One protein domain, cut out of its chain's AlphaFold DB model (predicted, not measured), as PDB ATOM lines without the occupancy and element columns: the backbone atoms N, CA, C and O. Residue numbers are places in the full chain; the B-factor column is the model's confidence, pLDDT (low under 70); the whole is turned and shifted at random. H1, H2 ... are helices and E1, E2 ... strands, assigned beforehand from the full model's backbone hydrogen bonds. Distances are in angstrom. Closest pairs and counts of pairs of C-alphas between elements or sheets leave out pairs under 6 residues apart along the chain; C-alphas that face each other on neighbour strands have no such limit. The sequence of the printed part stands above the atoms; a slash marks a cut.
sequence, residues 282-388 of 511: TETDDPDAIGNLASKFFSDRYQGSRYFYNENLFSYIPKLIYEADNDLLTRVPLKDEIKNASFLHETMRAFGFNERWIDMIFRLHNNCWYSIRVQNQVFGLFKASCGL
ATOM      1  N   THR A 282     -25.600  29.413-131.318       76.88
ATOM      2  CA  THR A 282     -24.649  30.482-130.961       76.88
ATOM      3  C   THR A 282     -23.452  30.504-131.907       76.88
ATOM      4  O   THR A 282     -23.021  29.457-132.383       76.88
ATOM      5  N   GLU A 283     -22.899  31.681-132.184       81.06
ATOM      6  CA  GLU A 283     -21.695  31.832-133.009       81.06
ATOM      7  C   GLU A 283     -20.465  32.058-132.129       81.06
ATOM      8  O   GLU A 283     -20.530  32.765-131.125       81.06
ATOM      9  N   THR A 284     -19.342  31.453-132.511       77.06
ATOM     10  CA  THR A 284     -18.039  31.674-131.882       77.06
ATOM     11  C   THR A 284     -17.027  32.133-132.925       77.06
ATOM     12  O   THR A 284     -17.002  31.627-134.050       77.06
ATOM     13  N   ASP A 285     -16.201  33.111-132.563       77.69
ATOM     14  CA  ASP A 285     -15.051  33.574-133.340       77.69
ATOM     15  C   ASP A 285     -13.711  33.310-132.626       77.69
ATOM     16  O   ASP A 285     -12.663  33.754-133.105       77.69
ATOM     17  N   ASP A 286     -13.752  32.556-131.520       80.12
ATOM     18  CA  ASP A 286     -12.590  32.152-130.731       80.12
ATOM     19  C   ASP A 286     -11.768  31.080-131.482       80.12
ATOM     20  O   ASP A 286     -12.278  29.981-131.739       80.12
ATOM     21  N   PRO A 287     -10.499  31.362-131.844       73.44
ATOM     22  CA  PRO A 287      -9.649  30.423-132.572       73.44
ATOM     23  C   PRO A 287      -9.453  29.090-131.849       73.44
ATOM     24  O   PRO A 287      -9.424  28.052-132.515       73.44
ATOM     25  N   ASP A 288      -9.353  29.109-130.517       76.44
ATOM     26  CA  ASP A 288      -9.136  27.908-129.711       76.44
ATOM     27  C   ASP A 288     -10.392  27.024-129.699       76.44
ATOM     28  O   ASP A 288     -10.313  25.819-129.966       76.44
ATOM     29  N   ALA A 289     -11.575  27.608-129.474       78.19
ATOM     30  CA  ALA A 289     -12.846  26.894-129.580       78.19
ATOM     31  C   ALA A 289     -13.068  26.306-130.984       78.19
ATOM     32  O   ALA A 289     -13.389  25.120-131.112       78.19
ATOM     33  N   ILE A 290     -12.847  27.100-132.040       81.44
ATOM     34  CA  ILE A 290     -12.995  26.663-133.437       81.44
ATOM     35  C   ILE A 290     -12.019  25.528-133.753       81.44
ATOM     36  O   ILE A 290     -12.418  24.510-134.322       81.44
ATOM     37  N   GLY A 291     -10.748  25.682-133.380       79.69
ATOM     38  CA  GLY A 291      -9.704  24.690-133.609       79.69
ATOM     39  C   GLY A 291     -10.004  23.355-132.932       79.69
ATOM     40  O   GLY A 291      -9.901  22.302-133.565       79.69
ATOM     41  N   ASN A 292     -10.448  23.392-131.675       81.12
ATOM     42  CA  ASN A 292     -10.811  22.196-130.918       81.12
ATOM     43  C   ASN A 292     -12.062  21.504-131.479       81.12
ATOM     44  O   ASN A 292     -12.064  20.281-131.644       81.12
ATOM     45  N   LEU A 293     -13.104  22.264-131.828       83.12
ATOM     46  CA  LEU A 293     -14.325  21.726-132.437       83.12
ATOM     47  C   LEU A 293     -14.052  21.102-133.801       83.12
ATOM     48  O   LEU A 293     -14.479  19.977-134.054       83.12
ATOM     49  N   ALA A 294     -13.299  21.793-134.657       80.75
ATOM     50  CA  ALA A 294     -12.907  21.265-135.953       80.75
ATOM     51  C   ALA A 294     -12.053  20.000-135.784       80.75
ATOM     52  O   ALA A 294     -12.278  19.011-136.481       80.75
ATOM     53  N   SER A 295     -11.115  19.990-134.827       81.94
ATOM     54  CA  SER A 295     -10.268  18.819-134.570       81.94
ATOM     55  C   SER A 295     -11.096  17.626-134.126       81.94
ATOM     56  O   SER A 295     -10.838  16.515-134.582       81.94
ATOM     57  N   LYS A 296     -12.095  17.845-133.269       82.06
ATOM     58  CA  LYS A 296     -13.025  16.801-132.845       82.06
ATOM     59  C   LYS A 296     -13.875  16.309-134.017       82.06
ATOM     60  O   LYS A 296     -13.874  15.119-134.297       82.06
ATOM     61  N   PHE A 297     -14.508  17.220-134.754       80.94
ATOM     62  CA  PHE A 297     -15.351  16.895-135.906       80.94
ATOM     63  C   PHE A 297     -14.611  16.059-136.957       80.94
ATOM     64  O   PHE A 297     -15.110  15.025-137.396       80.94
ATOM     65  N   PHE A 298     -13.412  16.484-137.363       75.56
ATOM     66  CA  PHE A 298     -12.640  15.748-138.360       75.56
ATOM     67  C   PHE A 298     -12.038  14.463-137.792       75.56
ATOM     68  O   PHE A 298     -12.011  13.465-138.505       75.56
ATOM     69  N   SER A 299     -11.618  14.443-136.524       77.88
ATOM     70  CA  SER A 299     -11.221  13.199-135.856       77.88
ATOM     71  C   SER A 299     -12.350  12.168-135.902       77.88
ATOM     72  O   SER A 299     -12.117  11.044-136.333       77.88
ATOM     73  N   ASP A 300     -13.574  12.556-135.544       74.12
ATOM     74  CA  ASP A 300     -14.741  11.668-135.547       74.12
ATOM     75  C   ASP A 300     -15.132  11.257-136.979       74.12
ATOM     76  O   ASP A 300     -15.450  10.099-137.235       74.12
ATOM     77  N   ARG A 301     -15.042  12.173-137.953       70.19
ATOM     78  CA  ARG A 301     -15.330  11.891-139.370       70.19
ATOM     79  C   ARG A 301     -14.331  10.926-140.014       70.19
ATOM     80  O   ARG A 301     -14.724  10.140-140.871       70.19
ATOM     81  N   TYR A 302     -13.052  11.023-139.654       66.56
ATOM     82  CA  TYR A 302     -11.981  10.160-140.168       66.56
ATOM     83  C   TYR A 302     -11.701   8.949-139.259       66.56
ATOM     84  O   TYR A 302     -10.731   8.204-139.475       66.56
ATOM     85  N   GLN A 303     -12.548   8.730-138.251       65.69
ATOM     86  CA  GLN A 303     -12.665   7.456-137.557       65.69
ATOM     87  C   GLN A 303     -13.543   6.516-138.388       65.69
ATOM     88  O   GLN A 303     -14.716   6.782-138.636       65.69
ATOM     89  N   GLY A 304     -12.959   5.417-138.863       56.69
ATOM     90  CA  GLY A 304     -13.686   4.414-139.632       56.69
ATOM     91  C   GLY A 304     -14.780   3.748-138.800       56.69
ATOM     92  O   GLY A 304     -14.576   3.420-137.630       56.69
ATOM     93  N   SER A 305     -15.940   3.498-139.410       55.16
ATOM     94  CA  SER A 305     -16.948   2.600-138.842       55.16
ATOM     95  C   SER A 305     -16.419   1.161-138.778       55.16
ATOM     96  O   SER A 305     -15.506   0.794-139.520       55.16
ATOM     97  N   ARG A 306     -17.004   0.314-137.916       56.28
ATOM     98  CA  ARG A 306     -16.652  -1.116-137.858       56.28
ATOM     99  C   ARG A 306     -16.789  -1.754-139.246       56.28
ATOM    100  O   ARG A 306     -17.844  -1.678-139.864       56.28
ATOM    101  N   TYR A 307     -15.704  -2.372-139.696       57.84
ATOM    102  CA  TYR A 307     -15.625  -3.139-140.933       57.84
ATOM    103  C   TYR A 307     -16.263  -4.522-140.757       57.84
ATOM    104  O   TYR A 307     -16.040  -5.179-139.738       57.84
ATOM    105  N   PHE A 308     -17.005  -4.976-141.768       61.16
ATOM    106  CA  PHE A 308     -17.561  -6.326-141.829       61.16
ATOM    107  C   PHE A 308     -17.147  -6.997-143.138       61.16
ATOM    108  O   PHE A 308     -17.512  -6.544-144.222       61.16
ATOM    109  N   TYR A 309     -16.390  -8.087-143.028       67.69
ATOM    110  CA  TYR A 309     -15.983  -8.887-144.177       67.69
ATOM    111  C   TYR A 309     -17.182  -9.662-144.737       67.69
ATOM    112  O   TYR A 309     -17.858 -10.381-144.001       67.69
ATOM    113  N   ASN A 310     -17.441  -9.512-146.036       76.56
ATOM    114  CA  ASN A 310     -18.481 -10.241-146.755       76.56
ATOM    115  C   ASN A 310     -17.845 -11.009-147.920       76.56
ATOM    116  O   ASN A 310     -17.593 -10.435-148.978       76.56
ATOM    117  N   GLU A 311     -17.599 -12.307-147.725       77.69
ATOM    118  CA  GLU A 311     -16.969 -13.192-148.719       77.69
ATOM    119  C   GLU A 311     -17.673 -13.162-150.079       77.69
ATOM    120  O   GLU A 311     -17.020 -13.155-151.123       77.69
ATOM    121  N   ASN A 312     -19.004 -13.066-150.074       80.44
ATOM    122  CA  ASN A 312     -19.801 -13.070-151.298       80.44
ATOM    123  C   ASN A 312     -19.528 -11.858-152.189       80.44
ATOM    124  O   ASN A 312     -19.813 -11.914-153.375       80.44
ATOM    125  N   LEU A 313     -19.011 -10.755-151.647       78.00
ATOM    126  CA  LEU A 313     -18.728  -9.561-152.440       78.00
ATOM    127  C   LEU A 313     -17.419  -9.699-153.237       78.00
ATOM    128  O   LEU A 313     -17.279  -9.100-154.304       78.00
ATOM    129  N   PHE A 314     -16.478 -10.505-152.735       82.19
ATOM    130  CA  PHE A 314     -15.148 -10.696-153.321       82.19
ATOM    131  C   PHE A 314     -15.038 -11.958-154.184       82.19
ATOM    132  O   PHE A 314     -14.145 -12.035-155.025       82.19
ATOM    133  N   SER A 315     -15.956 -12.919-154.039       80.69
ATOM    134  CA  SER A 315     -15.945 -14.194-154.775       80.69
ATOM    135  C   SER A 315     -16.045 -14.051-156.301       80.69
ATOM    136  O   SER A 315     -15.687 -14.973-157.032       80.69
ATOM    137  N   TYR A 316     -16.495 -12.894-156.794       78.88
ATOM    138  CA  TYR A 316     -16.664 -12.605-158.221       78.88
ATOM    139  C   TYR A 316     -15.495 -11.828-158.844       78.88
ATOM    140  O   TYR A 316     -15.554 -11.453-160.019       78.88
ATOM    141  N   ILE A 317     -14.442 -11.547-158.074       79.12
ATOM    142  CA  ILE A 317     -13.241 -10.879-158.577       79.12
ATOM    143  C   ILE A 317     -12.288 -11.959-159.112       79.12
ATOM    144  O   ILE A 317     -11.813 -12.786-158.335       79.12
ATOM    145  N   PRO A 318     -11.995 -11.993-160.426       79.56
ATOM    146  CA  PRO A 318     -10.987 -12.901-160.950       79.56
ATOM    147  C   PRO A 318      -9.599 -12.462-160.477       79.56
ATOM    148  O   PRO A 318      -9.315 -11.267-160.381       79.56
ATOM    149  N   LYS A 319      -8.706 -13.426-160.244       81.00
ATOM    150  CA  LYS A 319      -7.296 -13.131-159.977       81.00
ATOM    151  C   LYS A 319      -6.656 -12.600-161.262       81.00
ATOM    152  O   LYS A 319      -6.555 -13.339-162.238       81.00
ATOM    153  N   LEU A 320      -6.277 -11.322-161.264       81.62
ATOM    154  CA  LEU A 320      -5.725 -10.623-162.434       81.62
ATOM    155  C   LEU A 320      -4.224 -10.349-162.315       81.62
ATOM    156  O   LEU A 320      -3.586 -10.067-163.322       81.62
ATOM    157  N   ILE A 321      -3.678 -10.426-161.100       82.88
ATOM    158  CA  ILE A 321      -2.253 -10.260-160.811       82.88
ATOM    159  C   ILE A 321      -1.637 -11.642-160.574       82.88
ATOM    160  O   ILE A 321      -2.086 -12.399-159.701       82.88
ATOM    161  N   TYR A 322      -0.607 -11.971-161.352       81.50
ATOM    162  CA  TYR A 322       0.071 -13.268-161.311       81.50
ATOM    163  C   TYR A 322       1.435 -13.163-160.609       81.50
ATOM    164  O   TYR A 322       1.829 -12.101-160.130       81.50
ATOM    165  N   GLU A 323       2.150 -14.282-160.456       76.31
ATOM    166  CA  GLU A 323       3.409 -14.314-159.690       76.31
ATOM    167  C   GLU A 323       4.472 -13.360-160.249       76.31
ATOM    168  O   GLU A 323       5.065 -12.611-159.481       76.31
ATOM    169  N   ALA A 324       4.621 -13.281-161.574       76.00
ATOM    170  CA  ALA A 324       5.582 -12.377-162.212       76.00
ATOM    171  C   ALA A 324       5.307 -10.886-161.918       76.00
ATOM    172  O   ALA A 324       6.241 -10.108-161.717       76.00
ATOM    173  N   ASP A 325       4.033 -10.488-161.847       78.25
ATOM    174  CA  ASP A 325       3.631  -9.120-161.496       78.25
ATOM    175  C   ASP A 325       3.934  -8.828-160.020       78.25
ATOM    176  O   ASP A 325       4.413  -7.753-159.655       78.25
ATOM    177  N   ASN A 326       3.698  -9.816-159.155       79.88
ATOM    178  CA  ASN A 326       3.989  -9.720-157.732       79.88
ATOM    179  C   ASN A 326       5.495  -9.647-157.452       79.88
ATOM    180  O   ASN A 326       5.908  -8.867-156.594       79.88
ATOM    181  N   ASP A 327       6.329 -10.385-158.179       74.88
ATOM    182  CA  ASP A 327       7.791 -10.324-158.045       74.88
ATOM    183  C   ASP A 327       8.342  -8.929-158.372       74.88
ATOM    184  O   ASP A 327       9.279  -8.444-157.728       74.88
ATOM    185  N   LEU A 328       7.717  -8.239-159.329       71.00
ATOM    186  CA  LEU A 328       8.051  -6.862-159.683       71.00
ATOM    187  C   LEU A 328       7.626  -5.866-158.589       71.00
ATOM    188  O   LEU A 328       8.383  -4.950-158.262       71.00
ATOM    189  N   LEU A 329       6.445  -6.065-157.994       61.06
ATOM    190  CA  LEU A 329       5.864  -5.188-156.970       61.06
ATOM    191  C   LEU A 329       6.465  -5.375-155.563       61.06
ATOM    192  O   LEU A 329       6.341  -4.486-154.726       61.06
ATOM    193  N   THR A 330       7.112  -6.507-155.272       60.53
ATOM    194  CA  THR A 330       7.464  -6.921-153.892       60.53
ATOM    195  C   THR A 330       8.949  -6.843-153.536       60.53
ATOM    196  O   THR A 330       9.394  -7.443-152.546       60.53
ATOM    197  N   ARG A 331       9.737  -6.066-154.292       66.62
ATOM    198  CA  ARG A 331      11.112  -5.733-153.887       66.62
ATOM    199  C   ARG A 331      11.109  -5.060-152.494       66.62
ATOM    200  O   ARG A 331      10.265  -4.232-152.180       66.62
ATOM    201  N   VAL A 332      12.032  -5.514-151.646       44.56
ATOM    202  CA  VAL A 332      11.911  -5.714-150.176       44.56
ATOM    203  C   VAL A 332      11.700  -4.433-149.335       44.56
ATOM    204  O   VAL A 332      12.382  -3.438-149.584       44.56
ATOM    205  N   PRO A 333      10.803  -4.456-148.313       40.12
ATOM    206  CA  PRO A 333      11.202  -4.690-146.900       40.12
ATOM    207  C   PRO A 333      10.470  -5.832-146.138       40.12
ATOM    208  O   PRO A 333       9.376  -6.252-146.505       40.12
ATOM    209  N   LEU A 334      11.105  -6.288-145.039       39.50
ATOM    210  CA  LEU A 334      10.641  -7.160-143.923       39.50
ATOM    211  C   LEU A 334      10.947  -6.421-142.582       39.50
ATOM    212  O   LEU A 334      11.787  -5.526-142.601       39.50
ATOM    213  N   LYS A 335      10.392  -6.704-141.386       34.94
ATOM    214  CA  LYS A 335       9.663  -7.871-140.851       34.94
ATOM    215  C   LYS A 335       8.633  -7.461-139.765       34.94
ATOM    216  O   LYS A 335       8.918  -6.595-138.943       34.94
ATOM    217  N   ASP A 336       7.522  -8.197-139.789       35.25
ATOM    218  CA  ASP A 336       6.506  -8.532-138.775       35.25
ATOM    219  C   ASP A 336       5.323  -7.598-138.393       35.25
ATOM    220  O   ASP A 336       5.459  -6.450-137.976       35.25
ATOM    221  N   GLU A 337       4.158  -8.258-138.526       40.50
ATOM    222  CA  GLU A 337       2.812  -8.126-137.942       40.50
ATOM    223  C   GLU A 337       1.917  -6.919-138.255       40.50
ATOM    224  O   GLU A 337       2.105  -5.821-137.736       40.50
ATOM    225  N   ILE A 338       0.817  -7.178-138.989       40.47
ATOM    226  CA  ILE A 338      -0.345  -6.279-139.075       40.47
ATOM    227  C   ILE A 338      -1.660  -7.066-138.987       40.47
ATOM    228  O   ILE A 338      -1.984  -7.896-139.834       40.47
ATOM    229  N   LYS A 339      -2.439  -6.745-137.947       37.31
ATOM    230  CA  LYS A 339      -3.862  -7.069-137.790       37.31
ATOM    231  C   LYS A 339      -4.735  -5.890-138.239       37.31
ATOM    232  O   LYS A 339      -4.341  -4.734-138.101       37.31
ATOM    233  N   ASN A 340      -5.959  -6.243-138.641       41.06
ATOM    234  CA  ASN A 340      -7.101  -5.440-139.103       41.06
ATOM    235  C   ASN A 340      -7.039  -4.955-140.559       41.06
ATOM    236  O   ASN A 340      -6.361  -3.991-140.909       41.06
ATOM    237  N   ALA A 341      -7.808  -5.649-141.403       49.91
ATOM    238  CA  ALA A 341      -7.961  -5.381-142.822       49.91
ATOM    239  C   ALA A 341      -9.033  -4.314-143.079       49.91
ATOM    240  O   ALA A 341     -10.135  -4.378-142.539       49.91
ATOM    241  N   SER A 342      -8.692  -3.340-143.923       67.94
ATOM    242  CA  SER A 342      -9.666  -2.457-144.561       67.94
ATOM    243  C   SER A 342     -10.219  -3.146-145.817       67.94
ATOM    244  O   SER A 342      -9.547  -3.996-146.405       67.94
ATOM    245  N   PHE A 343     -11.411  -2.754-146.274       74.31
ATOM    246  CA  PHE A 343     -12.021  -3.242-147.522       74.31
ATOM    247  C   PHE A 343     -11.085  -3.171-148.744       74.31
ATOM    248  O   PHE A 343     -11.103  -4.043-149.613       74.31
ATOM    249  N   LEU A 344     -10.232  -2.143-148.795       77.56
ATOM    250  CA  LEU A 344      -9.227  -1.967-149.841       77.56
ATOM    251  C   LEU A 344      -8.210  -3.118-149.855       77.56
ATOM    252  O   LEU A 344      -7.832  -3.576-150.929       77.56
ATOM    253  N   HIS A 345      -7.785  -3.618-148.692       80.50
ATOM    254  CA  HIS A 345      -6.825  -4.723-148.639       80.50
ATOM    255  C   HIS A 345      -7.448  -6.027-149.125       80.50
ATOM    256  O   HIS A 345      -6.806  -6.740-149.885       80.50
ATOM    257  N   GLU A 346      -8.694  -6.321-148.742       81.12
ATOM    258  CA  GLU A 346      -9.383  -7.517-149.248       81.12
ATOM    259  C   GLU A 346      -9.637  -7.425-150.752       81.12
ATOM    260  O   GLU A 346      -9.469  -8.406-151.471       81.12
ATOM    261  N   THR A 347      -9.928  -6.221-151.250       84.12
ATOM    262  CA  THR A 347      -9.997  -5.960-152.690       84.12
ATOM    263  C   THR A 347      -8.670  -6.315-153.370       84.12
ATOM    264  O   THR A 347      -8.652  -7.062-154.345       84.12
ATOM    265  N   MET A 348      -7.541  -5.838-152.835       84.06
ATOM    266  CA  MET A 348      -6.210  -6.149-153.368       84.06
ATOM    267  C   MET A 348      -5.885  -7.647-153.294       84.06
ATOM    268  O   MET A 348      -5.381  -8.214-154.265       84.06
ATOM    269  N   ARG A 349      -6.216  -8.323-152.190       86.62
ATOM    270  CA  ARG A 349      -6.045  -9.781-152.083       86.62
ATOM    271  C   ARG A 349      -6.849 -10.518-153.143       86.62
ATOM    272  O   ARG A 349      -6.302 -11.394-153.809       86.62
ATOM    273  N   ALA A 350      -8.106 -10.128-153.349       85.44
ATOM    274  CA  ALA A 350      -8.985 -10.737-154.342       85.44
ATOM    275  C   ALA A 350      -8.466 -10.547-155.780       85.44
ATOM    276  O   ALA A 350      -8.525 -11.473-156.586       85.44
ATOM    277  N   PHE A 351      -7.868  -9.391-156.090       84.44
ATOM    278  CA  PHE A 351      -7.193  -9.171-157.375       84.44
ATOM    279  C   PHE A 351      -5.873  -9.947-157.528       84.44
ATOM    280  O   PHE A 351      -5.405 -10.127-158.655       84.44
ATOM    281  N   GLY A 352      -5.299 -10.455-156.432       85.00
ATOM    282  CA  GLY A 352      -4.097 -11.292-156.430       85.00
ATOM    283  C   GLY A 352      -2.804 -10.582-156.036       85.00
ATOM    284  O   GLY A 352      -1.729 -11.131-156.286       85.00
ATOM    285  N   PHE A 353      -2.882  -9.388-155.443       84.25
ATOM    286  CA  PHE A 353      -1.704  -8.674-154.952       84.25
ATOM    287  C   PHE A 353      -1.066  -9.401-153.760       84.25
ATOM    288  O   PHE A 353      -1.749  -9.937-152.889       84.25
ATOM    289  N   ASN A 354       0.261  -9.384-153.700       84.25
ATOM    290  CA  ASN A 354       1.036  -9.970-152.613       84.25
ATOM    291  C   ASN A 354       0.902  -9.172-151.301       84.25
ATOM    292  O   ASN A 354       0.891  -7.939-151.307       84.25
ATOM    293  N   GLU A 355       0.915  -9.875-150.163       82.12
ATOM    294  CA  GLU A 355       0.802  -9.285-148.818       82.12
ATOM    295  C   GLU A 355       1.837  -8.193-148.517       82.12
ATOM    296  O   GLU A 355       1.517  -7.240-147.815       82.12
ATOM    297  N   ARG A 356       3.060  -8.269-149.062       76.56
ATOM    298  CA  ARG A 356       4.073  -7.213-148.876       76.56
ATOM    299  C   ARG A 356       3.657  -5.900-149.527       76.56
ATOM    300  O   ARG A 356       3.844  -4.839-148.942       76.56
ATOM    301  N   TRP A 357       3.085  -5.960-150.728       79.94
ATOM    302  CA  TRP A 357       2.599  -4.765-151.417       79.94
ATOM    303  C   TRP A 357       1.388  -4.171-150.692       79.94
ATOM    304  O   TRP A 357       1.304  -2.962-150.487       79.94
ATOM    305  N   ILE A 358       0.485  -5.037-150.229       81.88
ATOM    306  CA  ILE A 358      -0.674  -4.643-149.421       81.88
ATOM    307  C   ILE A 358      -0.220  -3.977-148.113       81.88
ATOM    308  O   ILE A 358      -0.755  -2.934-147.745       81.88
ATOM    309  N   ASP A 359       0.806  -4.514-147.450       78.00
ATOM    310  CA  ASP A 359       1.427  -3.920-146.259       78.00
ATOM    311  C   ASP A 359       2.029  -2.536-146.549       78.00
ATOM    312  O   ASP A 359       1.795  -1.596-145.789       78.00
ATOM    313  N   MET A 360       2.731  -2.362-147.675       76.06
ATOM    314  CA  MET A 360       3.265  -1.055-148.076       76.06
ATOM    315  C   MET A 360       2.152  -0.015-148.258       76.06
ATOM    316  O   MET A 360       2.239   1.082-147.700       76.06
ATOM    317  N   ILE A 361       1.081  -0.365-148.979       77.69
ATOM    318  CA  ILE A 361      -0.087   0.512-149.162       77.69
ATOM    319  C   ILE A 361      -0.776   0.792-147.821       77.69
ATOM    320  O   ILE A 361      -1.129   1.940-147.535       77.69
ATOM    321  N   PHE A 362      -0.896  -0.210-146.949       76.44
ATOM    322  CA  PHE A 362      -1.441  -0.015-145.612       76.44
ATOM    323  C   PHE A 362      -0.610   0.962-144.787       76.44
ATOM    324  O   PHE A 362      -1.175   1.845-144.149       76.44
ATOM    325  N   ARG A 363       0.722   0.845-144.787       72.06
ATOM    326  CA  ARG A 363       1.600   1.750-144.029       72.06
ATOM    327  C   ARG A 363       1.540   3.182-144.543       72.06
ATOM    328  O   ARG A 363       1.669   4.098-143.730       72.06
ATOM    329  N   LEU A 364       1.336   3.374-145.850       70.81
ATOM    330  CA  LEU A 364       1.114   4.693-146.450       70.81
ATOM    331  C   LEU A 364      -0.214   5.297-145.977       70.81
ATOM    332  O   LEU A 364      -0.254   6.444-145.534       70.81
ATOM    333  N   HIS A 365      -1.286   4.510-145.998       68.44
ATOM    334  CA  HIS A 365      -2.618   4.968-145.613       68.44
ATOM    335  C   HIS A 365      -2.759   5.175-144.096       68.44
ATOM    336  O   HIS A 365      -3.163   6.236-143.624       68.44
ATOM    337  N   ASN A 366      -2.351   4.180-143.312       68.75
ATOM    338  CA  ASN A 366      -2.507   4.129-141.864       68.75
ATOM    339  C   ASN A 366      -1.430   4.926-141.109       68.75
ATOM    340  O   ASN A 366      -1.285   4.754-139.908       68.75
ATOM    341  N   ASN A 367      -0.645   5.791-141.753       69.19
ATOM    342  CA  ASN A 367       0.216   6.766-141.064       69.19
ATOM    343  C   ASN A 367      -0.080   8.206-141.505       69.19
ATOM    344  O   ASN A 367       0.777   9.084-141.410       69.19
ATOM    345  N   CYS A 368      -1.307   8.461-141.962       70.56
ATOM    346  CA  CYS A 368      -1.767   9.805-142.278       70.56
ATOM    347  C   CYS A 368      -2.219  10.536-141.005       70.56
ATOM    348  O   CYS A 368      -3.287  10.265-140.449       70.56
ATOM    349  N   TRP A 369      -1.387  11.475-140.557       76.94
ATOM    350  CA  TRP A 369      -1.696  12.397-139.469       76.94
ATOM    351  C   TRP A 369      -2.150  13.740-140.024       76.94
ATOM    352  O   TRP A 369      -1.550  14.275-140.958       76.94
ATOM    353  N   TYR A 370      -3.186  14.290-139.409       79.88
ATOM    354  CA  TYR A 370      -3.762  15.576-139.748       79.88
ATOM    355  C   TYR A 370      -3.683  16.508-138.545       79.88
ATOM    356  O   TYR A 370      -3.778  16.097-137.386       79.88
ATOM    357  N   SER A 371      -3.522  17.786-138.851       81.31
ATOM    358  CA  SER A 371      -3.706  18.885-137.921       81.31
ATOM    359  C   SER A 371      -4.472  19.986-138.634       81.31
ATOM    360  O   SER A 371      -4.430  20.101-139.863       81.31
ATOM    361  N   ILE A 372      -5.212  20.777-137.872       78.62
ATOM    362  CA  ILE A 372      -6.070  21.817-138.428       78.62
ATOM    363  C   ILE A 372      -5.406  23.149-138.177       78.62
ATOM    364  O   ILE A 372      -5.034  23.469-137.054       78.62
ATOM    365  N   ARG A 373      -5.254  23.940-139.234       76.12
ATOM    366  CA  ARG A 373      -4.753  25.301-139.102       76.12
ATOM    367  C   ARG A 373      -5.928  26.267-139.040       76.12
ATOM    368  O   ARG A 373      -6.634  26.423-140.031       76.12
ATOM    369  N   VAL A 374      -6.095  26.935-137.903       73.81
ATOM    370  CA  VAL A 374      -7.082  28.005-137.704       73.81
ATOM    371  C   VAL A 374      -6.319  29.270-137.346       73.81
ATOM    372  O   VAL A 374      -5.525  29.264-136.415       73.81
ATOM    373  N   GLN A 375      -6.508  30.339-138.125       68.81
ATOM    374  CA  GLN A 375      -5.916  31.662-137.864       68.81
ATOM    375  C   GLN A 375      -4.410  31.615-137.505       68.81
ATOM    376  O   GLN A 375      -3.948  32.237-136.555       68.81
ATOM    377  N   ASN A 376      -3.628  30.864-138.295       65.62
ATOM    378  CA  ASN A 376      -2.178  30.649-138.129       65.62
ATOM    379  C   ASN A 376      -1.726  29.828-136.908       65.62
ATOM    380  O   ASN A 376      -0.528  29.579-136.757       65.62
ATOM    381  N   GLN A 377      -2.652  29.338-136.093       68.50
ATOM    382  CA  GLN A 377      -2.388  28.358-135.047       68.50
ATOM    383  C   GLN A 377      -2.734  26.953-135.543       68.50
ATOM    384  O   GLN A 377      -3.582  26.771-136.418       68.50
ATOM    385  N   VAL A 378      -2.014  25.956-135.034       75.56
ATOM    386  CA  VAL A 378      -2.208  24.549-135.394       75.56
ATOM    387  C   VAL A 378      -2.874  23.849-134.222       75.56
ATOM    388  O   VAL A 378      -2.340  23.851-133.117       75.56
ATOM    389  N   PHE A 379      -4.017  23.238-134.496       74.75
ATOM    390  CA  PHE A 379      -4.881  22.584-133.533       74.75
ATOM    391  C   PHE A 379      -4.993  21.102-133.826       74.75
ATOM    392  O   PHE A 379      -5.186  20.686-134.974       74.75
ATOM    393  N   GLY A 380      -4.915  20.328-132.749       76.06
ATOM    394  CA  GLY A 380      -5.050  18.887-132.794       76.06
ATOM    395  C   GLY A 380      -3.894  18.183-133.500       76.06
ATOM    396  O   GLY A 380      -3.161  18.728-134.327       76.06
ATOM    397  N   LEU A 381      -3.755  16.912-133.159       81.00
ATOM    398  CA  LEU A 381      -2.994  15.956-133.938       81.00
ATOM    399  C   LEU A 381      -3.802  14.666-133.909       81.00
ATOM    400  O   LEU A 381      -3.843  13.981-132.888       81.00
ATOM    401  N   PHE A 382      -4.494  14.373-135.003       78.19
ATOM    402  CA  PHE A 382      -5.337  13.188-135.102       78.19
ATOM    403  C   PHE A 382      -4.957  12.364-136.322       78.19
ATOM    404  O   PHE A 382      -4.385  12.849-137.300       78.19
ATOM    405  N   LYS A 383      -5.249  11.075-136.233       75.75
ATOM    406  CA  LYS A 383      -4.899  10.089-137.241       75.75
ATOM    407  C   LYS A 383      -6.148   9.742-138.040       75.75
ATOM    408  O   LYS A 383      -7.172   9.439-137.431       75.75
ATOM    409  N   ALA A 384      -6.074   9.753-139.369       69.06
ATOM    410  CA  ALA A 384      -7.150   9.153-140.152       69.06
ATOM    411  C   ALA A 384      -7.006   7.634-140.139       69.06
ATOM    412  O   ALA A 384      -5.918   7.092-140.339       69.06
ATOM    413  N   SER A 385      -8.126   6.962-139.905       63.06
ATOM    414  CA  SER A 385      -8.238   5.501-139.958       63.06
ATOM    415  C   SER A 385      -9.050   5.018-141.161       63.06
ATOM    416  O   SER A 385      -9.114   3.816-141.407       63.06
ATOM    417  N   CYS A 386      -9.656   5.941-141.915       59.97
ATOM    418  CA  CYS A 386     -10.410   5.670-143.131       59.97
ATOM    419  C   CYS A 386     -10.250   6.806-144.159       59.97
ATOM    420  O   CYS A 386      -9.941   7.945-143.805       59.97
ATOM    421  N   GLY A 387     -10.512   6.488-145.433       61.50
ATOM    422  CA  GLY A 387     -10.523   7.450-146.540       61.50
ATOM    423  C   GLY A 387      -9.146   7.701-147.165       61.50
ATOM    424  O   GLY A 387      -8.147   7.879-146.474       61.50
ATOM    425  N   LEU A 388      -9.072   7.673-148.499       65.12
ATOM    426  CA  LEU A 388      -7.826   7.920-149.230       65.12
ATOM    427  C   LEU A 388      -7.488   9.416-149.226       65.12
ATOM    428  O   LEU A 388      -8.374  10.267-149.307       65.12
TER     429      LEU A 388
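What this domain is: This is residues 282 to 388 of the 511 residues of the protein "Reverse transcriptase domain-containing protein" of Kalanchoe fedtschenkoi (UniProt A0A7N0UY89). The model is a long, loose body of two small lobes: at one end the helix H1 packs beside the strand hairpin E1 and E2, and at the other end H4 and H5 form a helical hairpin with the very short H2 next to H4 and the small H3 close to H5. The lobes are joined by residues 302 to 310, after H1, and by the tight link from H5 to E1, while residues 330 to 342 make a long loop from H3 to H4. The printed part has 107 residues, with five named helices and then two named strands, in the order H1 H2 H3 H4 H5 E1 E2, and its class is mixed, helices and strands. The two-strand sheet, E1 beside E2, is antiparallel. The whole is loose, with a radius of gyration of the C-alphas of 18.9 A, and elongated, spanning 58 by 33 by 21 A.

How they stand to each other: H1, residues 287 to 301, has 13 pairs of C-alphas within 8 A of E2, residues 377 to 383; the closest are those of Gly 291 and Phe 379, 5.3 A apart. With E1, residues 369 to 374, it has 8 such pairs, the closest being Gly 291 and Val 374 at 5.9 A. H2, residues 311 to 314, and H4, residues 343 to 351, only just touch, with 3 pairs of C-alphas within 8 A, the closest those of Phe 314 and Ala 350 at 6.2 A. H3, residues 323 to 329, is close to but not clearly touching H5, residues 355 to 365; their closest C-alphas, of Leu 329 and Trp 357, are 6.5 A apart. H4 and H5 touch as a helical hairpin, with a shallow tilt of 28 degrees, opposite ways; their closest C-alphas are those of His 345 and Ile 358, 6.2 A apart. E1 and E2 are a hairpin of antiparallel strands at 156 degrees, with N 370 and O 382 at 2.8 A and N 379 and O 372 at 2.8 A, both within hydrogen-bond range. H1 is apart from H3, H4 and H5. In H1, H3, H4 and H5 every O i to N i+4 pair is within hydrogen-bond range; H2 is too short for such a pair.

Where its parts are: H1 begins at C-alpha 287, (-9.649, 30.423, -132.572), and is 20.5 A long. H2 and H3 follow, then H4, 12.5 A, and H5, 15.0 A, which ends at C-alpha 365, (-2.618, 4.968, -145.613). E1 measures 16.6 A and E2 18.6 A; E2 ends at C-alpha 383, (-4.899, 10.089, -137.241).

The domain as a whole: The two C-alphas farthest apart, of Thr 282 and Ala 324, are 61.1 A apart. The printed part has no cut. The link from H3 to H4 is long, with 13 residues. The mean pLDDT of the printed part is 72.0; residues 302 to 309, 329 to 342, 365 to 367, 375 to 377 and 384 to 388 are under 70.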